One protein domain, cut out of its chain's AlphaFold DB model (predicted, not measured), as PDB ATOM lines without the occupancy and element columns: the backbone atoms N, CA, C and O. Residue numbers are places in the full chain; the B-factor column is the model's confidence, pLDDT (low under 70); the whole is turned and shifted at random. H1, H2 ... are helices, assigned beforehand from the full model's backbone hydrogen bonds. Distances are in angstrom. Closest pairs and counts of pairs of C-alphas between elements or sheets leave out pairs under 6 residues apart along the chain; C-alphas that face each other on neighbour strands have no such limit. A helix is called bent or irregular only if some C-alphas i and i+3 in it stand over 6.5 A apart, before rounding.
ATOM      1  N   PRO A 193     145.184 200.766 188.713       63.66
ATOM      2  CA  PRO A 193     143.734 200.902 188.615       63.66
ATOM      3  C   PRO A 193     143.164 200.294 187.324       63.66
ATOM      4  O   PRO A 193     141.958 200.093 187.226       63.66
ATOM      5  N   SER A 194     144.008 199.998 186.326       74.25
ATOM      6  CA  SER A 194     143.590 199.406 185.056       74.25
ATOM      7  C   SER A 194     144.710 198.591 184.405       74.25
ATOM      8  O   SER A 194     145.797 199.114 184.143       74.25
ATOM      9  N   SER A 195     144.422 197.328 184.074       79.62
ATOM     10  CA  SER A 195     145.295 196.480 183.247       79.62
ATOM     11  C   SER A 195     145.480 197.054 181.838       79.62
ATOM     12  O   SER A 195     146.571 196.988 181.281       79.62
ATOM     13  N   ILE A 196     144.448 197.709 181.295       85.19
ATOM     14  CA  ILE A 196     144.503 198.393 179.993       85.19
ATOM     15  C   ILE A 196     145.517 199.542 180.029       85.19
ATOM     16  O   ILE A 196     146.267 199.737 179.072       85.19
ATOM     17  N   GLY A 197     145.573 200.290 181.135       82.94
ATOM     18  CA  GLY A 197     146.565 201.351 181.319       82.94
ATOM     19  C   GLY A 197     147.999 200.813 181.286       82.94
ATOM     20  O   GLY A 197     148.864 201.395 180.632       82.94
ATOM     21  N   PHE A 198     148.236 199.665 181.926       83.06
ATOM     22  CA  PHE A 198     149.543 199.008 181.914       83.06
ATOM     23  C   PHE A 198     149.937 198.522 180.508       83.06
ATOM     24  O   PHE A 198     151.037 198.823 180.039       83.06
ATOM     25  N   GLU A 199     149.028 197.856 179.791       87.69
ATOM     26  CA  GLU A 199     149.282 197.417 178.411       87.69
ATOM     27  C   GLU A 199     149.491 198.599 177.451       87.69
ATOM     28  O   GLU A 199     150.343 198.539 176.565       87.69
ATOM     29  N   SER A 200     148.797 199.719 177.668       88.31
ATOM     30  CA  SER A 200     149.015 200.948 176.894       88.31
ATOM     31  C   SER A 200     150.431 201.503 177.096       88.31
ATOM     32  O   SER A 200     151.094 201.878 176.130       88.31
ATOM     33  N   ALA A 201     150.935 201.505 178.336       86.69
ATOM     34  CA  ALA A 201     152.304 201.929 178.643       86.69
ATOM     35  C   ALA A 201     153.358 201.002 178.007       86.69
ATOM     36  O   ALA A 201     154.387 201.463 177.499       86.69
ATOM     37  N   LYS A 202     153.081 199.694 177.966       88.44
ATOM     38  CA  LYS A 202     153.910 198.720 177.246       88.44
ATOM     39  C   LYS A 202     153.912 198.992 175.739       88.44
ATOM     40  O   LYS A 202     154.983 199.036 175.139       88.44
ATOM     41  N   GLY A 203     152.744 199.238 175.143       90.69
ATOM     42  CA  GLY A 203     152.613 199.606 173.730       90.69
ATOM     43  C   GLY A 203     153.393 200.875 173.375       90.69
ATOM     44  O   GLY A 203     154.102 200.898 172.372       90.69
ATOM     45  N   LEU A 204     153.349 201.898 174.237       86.50
ATOM     46  CA  LEU A 204     154.147 203.117 174.071       86.50
ATOM     47  C   LEU A 204     155.653 202.825 174.101       86.50
ATOM     48  O   LEU A 204     156.397 203.343 173.272       86.50
ATOM     49  N   SER A 205     156.097 201.969 175.024       86.62
ATOM     50  CA  SER A 205     157.506 201.569 175.123       86.62
ATOM     51  C   SER A 205     157.986 200.892 173.838       86.62
ATOM     52  O   SER A 205     159.055 201.227 173.337       86.62
ATOM     53  N   ILE A 206     157.171 199.999 173.268       88.75
ATOM     54  CA  ILE A 206     157.448 199.337 171.984       88.75
ATOM     55  C   ILE A 206     157.488 200.364 170.845       88.75
ATOM     56  O   ILE A 206     158.404 200.343 170.028       88.75
ATOM     57  N   GLY A 207     156.545 201.309 170.812       89.06
ATOM     58  CA  GLY A 207     156.484 202.346 169.778       89.06
ATOM     59  C   GLY A 207     157.710 203.268 169.726       89.06
ATOM     60  O   GLY A 207     157.986 203.848 168.679       89.06
ATOM     61  N   ILE A 208     158.465 203.388 170.824       85.69
ATOM     62  CA  ILE A 208     159.695 204.195 170.902       85.69
ATOM     63  C   ILE A 208     160.932 203.417 170.419       85.69
ATOM     64  O   ILE A 208     161.914 204.030 169.993       85.69
ATOM     65  N   GLN A 209     160.901 202.081 170.426       86.12
ATOM     66  CA  GLN A 209     162.058 201.242 170.084       86.12
ATOM     67  C   GLN A 209     162.693 201.526 168.713       86.12
ATOM     68  O   GLN A 209     163.918 201.477 168.642       86.12
ATOM     69  N   PRO A 210     161.957 201.895 167.644       88.31
ATOM     70  CA  PRO A 210     162.585 202.281 166.379       88.31
ATOM     71  C   PRO A 210     163.561 203.464 166.495       88.31
ATOM     72  O   PRO A 210     164.493 203.565 165.703       88.31
ATOM     73  N   LEU A 211     163.362 204.353 167.475       79.81
ATOM     74  CA  LEU A 211     164.251 205.488 167.752       79.81
ATOM     75  C   LEU A 211     165.300 205.160 168.825       79.81
ATOM     76  O   LEU A 211     166.393 205.720 168.810       79.81
ATOM     77  N   ALA A 212     164.972 204.263 169.757       82.31
ATOM     78  CA  ALA A 212     165.853 203.836 170.838       82.31
ATOM     79  C   ALA A 212     165.748 202.312 171.056       82.31
ATOM     80  O   ALA A 212     165.036 201.875 171.962       82.31
ATOM     81  N   PRO A 213     166.466 201.484 170.270       83.81
ATOM     82  CA  PRO A 213     166.287 200.024 170.271       83.81
ATOM     83  C   PRO A 213     166.571 199.344 171.615       83.81
ATOM     84  O   PRO A 213     166.031 198.286 171.913       83.81
ATOM     85  N   ILE A 214     167.402 199.974 172.443       83.62
ATOM     86  CA  ILE A 214     167.794 199.494 173.775       83.62
ATOM     87  C   ILE A 214     166.743 199.767 174.866       83.62
ATOM     88  O   ILE A 214     166.950 199.428 176.033       83.62
ATOM     89  N   LEU A 215     165.636 200.429 174.521       84.00
ATOM     90  CA  LEU A 215     164.591 200.816 175.461       84.00
ATOM     91  C   LEU A 215     163.564 199.685 175.628       84.00
ATOM     92  O   LEU A 215     162.980 199.180 174.671       84.00
ATOM     93  N   SER A 216     163.316 199.300 176.878       87.06
ATOM     94  CA  SER A 216     162.324 198.290 177.259       87.06
ATOM     95  C   SER A 216     161.384 198.831 178.330       87.06
ATOM     96  O   SER A 216     161.747 199.734 179.090       87.06
ATOM     97  N   MET A 217     160.185 198.250 178.430       87.56
ATOM     98  CA  MET A 217     159.218 198.611 179.473       87.56
ATOM     99  C   MET A 217     159.820 198.408 180.870       87.56
ATOM    100  O   MET A 217     159.731 199.286 181.722       87.56
ATOM    101  N   GLN A 218     160.514 197.291 181.093       89.56
ATOM    102  CA  GLN A 218     161.188 197.002 182.357       89.56
ATOM    103  C   GLN A 218     162.309 198.007 182.642       89.56
ATOM    104  O   GLN A 218     162.459 198.457 183.777       89.56
ATOM    105  N   GLY A 219     163.085 198.390 181.621       89.44
ATOM    106  CA  GLY A 219     164.127 199.408 181.739       89.44
ATOM    107  C   GLY A 219     163.558 200.765 182.152       89.44
ATOM    108  O   GLY A 219     164.069 201.382 183.090       89.44
ATOM    109  N   LEU A 220     162.462 201.188 181.514       87.75
ATOM    110  CA  LEU A 220     161.735 202.404 181.874       87.75
ATOM    111  C   LEU A 220     161.173 202.322 183.293       87.75
ATOM    112  O   LEU A 220     161.470 203.189 184.111       87.75
ATOM    113  N   MET A 221     160.422 201.271 183.627       89.12
ATOM    114  CA  MET A 221     159.871 201.087 184.972       89.12
ATOM    115  C   MET A 221     160.967 201.126 186.036       89.12
ATOM    116  O   MET A 221     160.844 201.861 187.012       89.12
ATOM    117  N   ARG A 222     162.076 200.403 185.826       90.62
ATOM    118  CA  ARG A 222     163.223 200.406 186.739       90.62
ATOM    119  C   ARG A 222     163.813 201.802 186.906       90.62
ATOM    120  O   ARG A 222     164.179 202.171 188.022       90.62
ATOM    121  N   TYR A 223     163.942 202.559 185.818       89.94
ATOM    122  CA  TYR A 223     164.426 203.935 185.863       89.94
ATOM    123  C   TYR A 223     163.515 204.809 186.732       89.94
ATOM    124  O   TYR A 223     163.983 205.358 187.732       89.94
ATOM    125  N   TRP A 224     162.217 204.851 186.415       89.44
ATOM    126  CA  TRP A 224     161.221 205.648 187.135       89.44
ATOM    127  C   TRP A 224     161.100 205.251 188.606       89.44
ATOM    128  O   TRP A 224     161.143 206.110 189.482       89.44
ATOM    129  N   TYR A 225     161.027 203.953 188.905       90.44
ATOM    130  CA  TYR A 225     160.888 203.457 190.276       90.44
ATOM    131  C   TYR A 225     162.081 203.856 191.135       90.44
ATOM    132  O   TYR A 225     161.902 204.338 192.253       90.44
ATOM    133  N   LYS A 226     163.298 203.722 190.592       88.06
ATOM    134  CA  LYS A 226     164.524 204.060 191.314       88.06
ATOM    135  C   LYS A 226     164.550 205.529 191.727       88.06
ATOM    136  O   LYS A 226     164.856 205.815 192.880       88.06
ATOM    137  N   PHE A 227     164.258 206.460 190.817       84.56
ATOM    138  CA  PHE A 227     164.384 207.881 191.154       84.56
ATOM    139  C   PHE A 227     163.162 208.440 191.897       84.56
ATOM    140  O   PHE A 227     163.313 209.381 192.671       84.56
ATOM    141  N   LEU A 228     161.974 207.852 191.716       88.50
ATOM    142  CA  LEU A 228     160.792 208.182 192.519       88.50
ATOM    143  C   LEU A 228     160.854 207.591 193.939       88.50
ATOM    144  O   LEU A 228     160.014 207.931 194.774       88.50
ATOM    145  N   GLY A 229     161.850 206.742 194.221       87.94
ATOM    146  CA  GLY A 229     162.039 206.103 195.522       87.94
ATOM    147  C   GLY A 229     161.014 205.006 195.805       87.94
ATOM    148  O   GLY A 229     160.666 204.785 196.960       87.94
ATOM    149  N   ILE A 230     160.500 204.341 194.768       89.00
ATOM    150  CA  ILE A 230     159.577 203.215 194.921       89.00
ATOM    151  C   ILE A 230     160.399 201.976 195.311       89.00
ATOM    152  O   ILE A 230     161.278 201.576 194.539       89.00
ATOM    153  N   PRO A 231     160.145 201.348 196.477       88.44
ATOM    154  CA  PRO A 231     160.972 200.271 197.024       88.44
ATOM    155  C   PRO A 231     160.662 198.916 196.365       88.44
ATOM    156  O   PRO A 231     160.479 197.904 197.034       88.44
ATOM    157  N   HIS A 232     160.575 198.890 195.036       87.19
ATOM    158  CA  HIS A 232     160.285 197.691 194.268       87.19
ATOM    159  C   HIS A 232     161.342 197.485 193.181       87.19
ATOM    160  O   HIS A 232     161.621 198.370 192.370       87.19
ATOM    161  N   TYR A 233     161.950 196.300 193.178       88.00
ATOM    162  CA  TYR A 233     162.992 195.952 192.224       88.00
ATOM    163  C   TYR A 233     162.387 195.417 190.926       88.00
ATOM    164  O   TYR A 233     161.729 194.381 190.924       88.00
ATOM    165  N   ILE A 234     162.681 196.088 189.812       89.06
ATOM    166  CA  ILE A 234     162.283 195.641 188.474       89.06
ATOM    167  C   ILE A 234     163.468 194.929 187.798       89.06
ATOM    168  O   ILE A 234     164.508 195.564 187.550       89.06
ATOM    169  N   PRO A 235     163.355 193.623 187.487       89.62
ATOM    170  CA  PRO A 235     164.374 192.922 186.718       89.62
ATOM    171  C   PRO A 235     164.408 193.455 185.282       89.62
ATOM    172  O   PRO A 235     163.371 193.720 184.683       89.62
ATOM    173  N   VAL A 236     165.612 193.615 184.732       89.06
ATOM    174  CA  VAL A 236     165.829 193.983 183.326       89.06
ATOM    175  C   VAL A 236     166.644 192.880 182.670       89.06
ATOM    176  O   VAL A 236     167.653 192.451 183.233       89.06
ATOM    177  N   GLU A 237     166.190 192.416 181.510       83.81
ATOM    178  CA  GLU A 237     166.863 191.365 180.740       83.81
ATOM    179  C   GLU A 237     168.170 191.906 180.147       83.81
ATOM    180  O   GLU A 237     169.249 191.389 180.433       83.81
ATOM    181  N   ASP A 238     168.093 193.036 179.440       85.38
ATOM    182  CA  ASP A 238     169.261 193.749 178.930       85.38
ATOM    183  C   ASP A 238     169.771 194.800 179.934       85.38
ATOM    184  O   ASP A 238     169.349 195.962 179.969       85.38
ATOM    185  N   ARG A 239     170.722 194.387 180.781       86.06
ATOM    186  CA  ARG A 239     171.380 195.292 181.740       86.06
ATOM    187  C   ARG A 239     172.232 196.357 181.053       86.06
ATOM    188  O   ARG A 239     172.397 197.434 181.630       86.06
ATOM    189  N   PHE A 240     172.811 196.049 179.892       86.06
ATOM    190  CA  PHE A 240     173.637 196.994 179.149       86.06
ATOM    191  C   PHE A 240     172.752 198.093 178.568       86.06
ATOM    192  O   PHE A 240     172.997 199.262 178.853       86.06
ATOM    193  N   GLY A 241     171.668 197.728 177.880       82.94
ATOM    194  CA  GLY A 241     170.681 198.670 177.357       82.94
ATOM    195  C   GLY A 241     170.115 199.584 178.437       82.94
ATOM    196  O   GLY A 241     170.147 200.805 178.286       82.94
ATOM    197  N   TYR A 242     169.724 199.031 179.591       86.38
ATOM    198  CA  TYR A 242     169.291 199.845 180.732       86.38
ATOM    199  C   TYR A 242     170.362 200.855 181.175       86.38
ATOM    200  O   TYR A 242     170.073 202.045 181.290       86.38
ATOM    201  N   LYS A 243     171.605 200.412 181.412       87.06
ATOM    202  CA  LYS A 243     172.695 201.309 181.835       87.06
ATOM    203  C   LYS A 243     172.997 202.382 180.788       87.06
ATOM    204  O   LYS A 243     173.242 203.523 181.166       87.06
ATOM    205  N   SER A 244     172.933 202.034 179.506       84.56
ATOM    206  CA  SER A 244     173.139 202.953 178.387       84.56
ATOM    207  C   SER A 244     172.049 204.023 178.316       84.56
ATOM    208  O   SER A 244     172.376 205.196 178.163       84.56
ATOM    209  N   VAL A 245     170.774 203.665 178.521       82.12
ATOM    210  CA  VAL A 245     169.668 204.640 178.616       82.12
ATOM    211  C   VAL A 245     169.862 205.578 179.807       82.12
ATOM    212  O   VAL A 245     169.752 206.792 179.652       82.12
ATOM    213  N   VAL A 246     170.196 205.038 180.985       85.38
ATOM    214  CA  VAL A 246     170.459 205.860 182.180       85.38
ATOM    215  C   VAL A 246     171.617 206.819 181.930       85.38
ATOM    216  O   VAL A 246     171.489 208.010 182.192       85.38
ATOM    217  N   TYR A 247     172.727 206.330 181.376       83.69
ATOM    218  CA  TYR A 247     173.878 207.164 181.045       83.69
ATOM    219  C   TYR A 247     173.523 208.248 180.018       83.69
ATOM    220  O   TYR A 247     173.901 209.406 180.187       83.69
ATOM    221  N   PHE A 248     172.748 207.906 178.986       80.62
ATOM    222  CA  PHE A 248     172.317 208.864 177.973       80.62
ATOM    223  C   PHE A 248     171.462 209.987 178.575       80.62
ATOM    224  O   PHE A 248     171.771 211.165 178.378       80.62
ATOM    225  N   ILE A 249     170.438 209.630 179.358       79.38
ATOM    226  CA  ILE A 249     169.536 210.600 179.991       79.38
ATOM    227  C   ILE A 249     170.285 211.454 181.015       79.38
ATOM    228  O   ILE A 249     170.118 212.671 181.019       79.38
ATOM    229  N   GLU A 250     171.105 210.844 181.874       79.44
ATOM    230  CA  GLU A 250     171.749 211.545 182.989       79.44
ATOM    231  C   GLU A 250     173.028 212.300 182.585       79.44
ATOM    232  O   GLU A 250     173.379 213.266 183.256       79.44
ATOM    233  N   THR A 251     173.712 211.898 181.505       72.31
ATOM    234  CA  THR A 251     175.041 212.431 181.136       72.31
ATOM    235  C   THR A 251     175.095 213.023 179.726       72.31
ATOM    236  O   THR A 251     175.544 214.154 179.562       72.31
ATOM    237  N   LEU A 252     174.634 212.314 178.690       58.81
ATOM    238  CA  LEU A 252     174.816 212.772 177.299       58.81
ATOM    239  C   LEU A 252     173.883 213.929 176.909       58.81
ATOM    240  O   LEU A 252     174.271 214.800 176.133       58.81
ATOM    241  N   LEU A 253     172.693 214.015 177.510       63.34
ATOM    242  CA  LEU A 253     171.829 215.196 177.362       63.34
ATOM    243  C   LEU A 253     172.380 216.446 178.083       63.34
ATOM    244  O   LEU A 253     171.880 217.555 177.880       63.34
ATOM    245  N   ASN A 254     173.424 216.297 178.906       64.19
ATOM    246  CA  ASN A 254     174.156 217.422 179.481       64.19
ATOM    247  C   ASN A 254     175.197 217.983 178.485       64.19
ATOM    248  O   ASN A 254     175.354 219.200 178.375       64.19
ATOM    249  N   SER A 255     175.876 217.119 177.713       50.06
ATOM    250  CA  SER A 255     176.963 217.513 176.800       50.06
ATOM    251  C   SER A 255     176.492 218.162 175.495       50.06
ATOM    252  O   SER A 255     177.170 219.057 174.990       50.06
ATOM    253  N   THR A 256     175.309 217.810 174.982       51.09
ATOM    254  CA  THR A 256     174.723 218.434 173.773       51.09
ATOM    255  C   THR A 256     174.405 219.929 173.944       51.09
ATOM    256  O   THR A 256     174.261 220.657 172.962       51.09
ATOM    257  N   ASN A 257     174.376 220.432 175.184       47.66
ATOM    258  CA  ASN A 257     174.193 221.852 175.499       47.66
ATOM    259  C   ASN A 257     175.509 222.625 175.741       47.66
ATOM    260  O   ASN A 257     175.487 223.854 175.859       47.66
ATOM    261  N   MET A 258     176.661 221.944 175.817       44.31
ATOM    262  CA  MET A 258     177.971 222.612 175.875       44.31
ATOM    263  C   MET A 258     178.468 223.015 174.481       44.31
ATOM    264  O   MET A 258     179.036 224.095 174.332       44.31
ATOM    265  N   GLU A 259     178.175 222.226 173.446       45.62
ATOM    266  CA  GLU A 259     178.513 222.574 172.056       45.62
ATOM    267  C   GLU A 259     177.749 223.808 171.554       45.62
ATOM    268  O   GLU A 259     178.320 224.652 170.868       45.62
ATOM    269  N   THR A 260     176.488 223.996 171.959       47.25
ATOM    270  CA  THR A 260     175.716 225.211 171.640       47.25
ATOM    271  C   THR A 260     176.266 226.456 172.341       47.25
ATOM    272  O   THR A 260     176.305 227.526 171.731       47.25
ATOM    273  N   LYS A 261     176.766 226.328 173.580       45.78
ATOM    274  CA  LYS A 261     177.474 227.418 174.278       45.78
ATOM    275  C   LYS A 261     178.818 227.745 173.626       45.78
ATOM    276  O   LYS A 261     179.117 228.923 173.450       45.78
ATOM    277  N   ASN A 262     179.595 226.739 173.220       44.31
ATOM    278  CA  ASN A 262     180.857 226.962 172.511       44.31
ATOM    279  C   ASN A 262     180.631 227.577 171.123       44.31
ATOM    280  O   ASN A 262     181.324 228.526 170.773       44.31
ATOM    281  N   ASN A 263     179.606 227.155 170.380       42.69
ATOM    282  CA  ASN A 263     179.284 227.740 169.074       42.69
ATOM    283  C   ASN A 263     178.775 229.192 169.170       42.69
ATOM    284  O   ASN A 263     179.132 230.010 168.326       42.69
ATOM    285  N   GLN A 264     178.015 229.556 170.213       43.84
ATOM    286  CA  GLN A 264     177.639 230.959 170.472       43.84
ATOM    287  C   GLN A 264     178.809 231.817 170.975       43.84
ATOM    288  O   GLN A 264     178.844 233.021 170.721       43.84
ATOM    289  N   LYS A 265     179.770 231.225 171.692       38.16
ATOM    290  CA  LYS A 265     180.980 231.922 172.145       38.16
ATOM    291  C   LYS A 265     181.932 232.192 170.976       38.16
ATOM    292  O   LYS A 265     182.343 233.330 170.788       38.16
ATOM    293  N   ILE A 266     182.140 231.198 170.108       45.22
ATOM    294  CA  ILE A 266     182.923 231.323 168.869       45.22
ATOM    295  C   ILE A 266     182.268 232.315 167.890       45.22
ATOM    296  O   ILE A 266     182.975 233.054 167.209       45.22
ATOM    297  N   SER A 267     180.931 232.393 167.819       42.06
ATOM    298  CA  SER A 267     180.262 233.392 166.968       42.06
ATOM    299  C   SER A 267     180.357 234.819 167.519       42.06
ATOM    300  O   SER A 267     180.306 235.762 166.738       42.06
ATOM    301  N   ARG A 268     180.478 234.998 168.842       43.09
ATOM    302  CA  ARG A 268     180.684 236.314 169.477       43.09
ATOM    303  C   ARG A 268     182.139 236.778 169.399       43.09
ATOM    304  O   ARG A 268     182.371 237.967 169.235       43.09
ATOM    305  N   GLU A 269     183.093 235.854 169.458       43.56
ATOM    306  CA  GLU A 269     184.528 236.141 169.297       43.56
ATOM    307  C   GLU A 269     184.925 236.415 167.835       43.56
ATOM    308  O   GLU A 269     185.986 236.968 167.592       43.56
ATOM    309  N   LYS A 270     184.068 236.095 166.853       41.75
ATOM    310  CA  LYS A 270     184.261 236.448 165.430       41.75
ATOM    311  C   LYS A 270     183.641 237.793 165.013       41.75
ATOM    312  O   LYS A 270     183.655 238.110 163.827       41.75
ATOM    313  N   ILE A 271     183.061 238.550 165.949       43.97
ATOM    314  CA  ILE A 271     182.445 239.874 165.698       43.97
ATOM    315  C   ILE A 271     183.251 241.010 166.373       43.97
ATOM    316  O   ILE A 271     182.832 242.163 166.359       43.97
ATOM    317  N   PHE A 272     184.444 240.715 166.895       37.66
ATOM    318  CA  PHE A 272     185.419 241.719 167.329       37.66
ATOM    319  C   PHE A 272     186.753 241.505 166.625       37.66
ATOM    320  O   PHE A 272     187.166 240.328 166.516       37.66
TER     321      PHE A 272
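This is residues 193 to 272 of the 272 residues of the protein "DUF2236 domain-containing protein" of Leptotrombidium deliense (UniProt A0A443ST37). A small head with a long helical arm: H1, H2 and residues 239 to 246 of the bent helix H3 make the head with the links between them, and residues 247 to 272, of which 247 to 269 belong to H3, stick out from it as an arm that makes the length of the whole. In the head, H2 stands between H1 and H3a and meets each of them with few residues, while H1 and H3a stay apart. The printed part has 80 residues with three named helices, H1, H2 and H3 in that order along the chain, and no named strand; the class is all helix. The whole is extended, with a radius of gyration of the C-alphas of 18.2 A, and the C-alphas span 62 by 25 by 25 A.

H1, residues 195 to 208, and H2, residues 217 to 228, touch, with 4 pairs of C-alphas within 8 A. H1 touches H2 with residues 201 to 206 alone, and H2 touches H1 with residue 217 alone; the closest C-alphas are those of Ser 205 and Met 217, 5.5 A apart. Their lines are about perpendicular, at 75 degrees. H3, residues 239 to 269, was assigned as one helix by its hydrogen bonds but is bent, with C-alphas 250 and 253 6.7 A apart; its arms are H3a, residues 239 to 250, and H3b, residues 253 to 269. H2 and H3a only just touch, with 3 pairs of C-alphas within 8 A, through residues 219 to 223 and 241 to 246 alone. The closest C-alphas there are those of Gly 219 and Tyr 242, 5.3 A apart. H2 and H3a run the same way at a steep tilt of 49 degrees. H3a and H3b stand at a steep tilt of 37 degrees, only just beyond shallow. H3b touches no helix, and H1 and H3a are apart. In H1, H2 and H3a every O i to N i+4 pair is within hydrogen-bond range; in H3b 8 of 13 are.

H1 begins at C-alpha 195, at (145.295, 196.480, 183.247), and is 20.5 A long from first to last C-alpha. H2 measures 16.3 A and begins at C-alpha 217, at (159.218, 198.611, 179.473). H3a also measures 16.3 A. H3b measures 25.8 A and ends at C-alpha 269, at (184.528, 236.141, 169.297).

The two C-alphas farthest apart are those of Ser 195 and Phe 272, 62.5 A. Without residues 247 to 272, which stand free, the body spans 31 by 28 by 17 A. The printed part has no cut, and both links, H1 to H2 and H2 to H3, are short. The mean pLDDT of the printed part is 75.3; residue 193 and residues 252 to 272 are under 70, and the mean of H3b is 47.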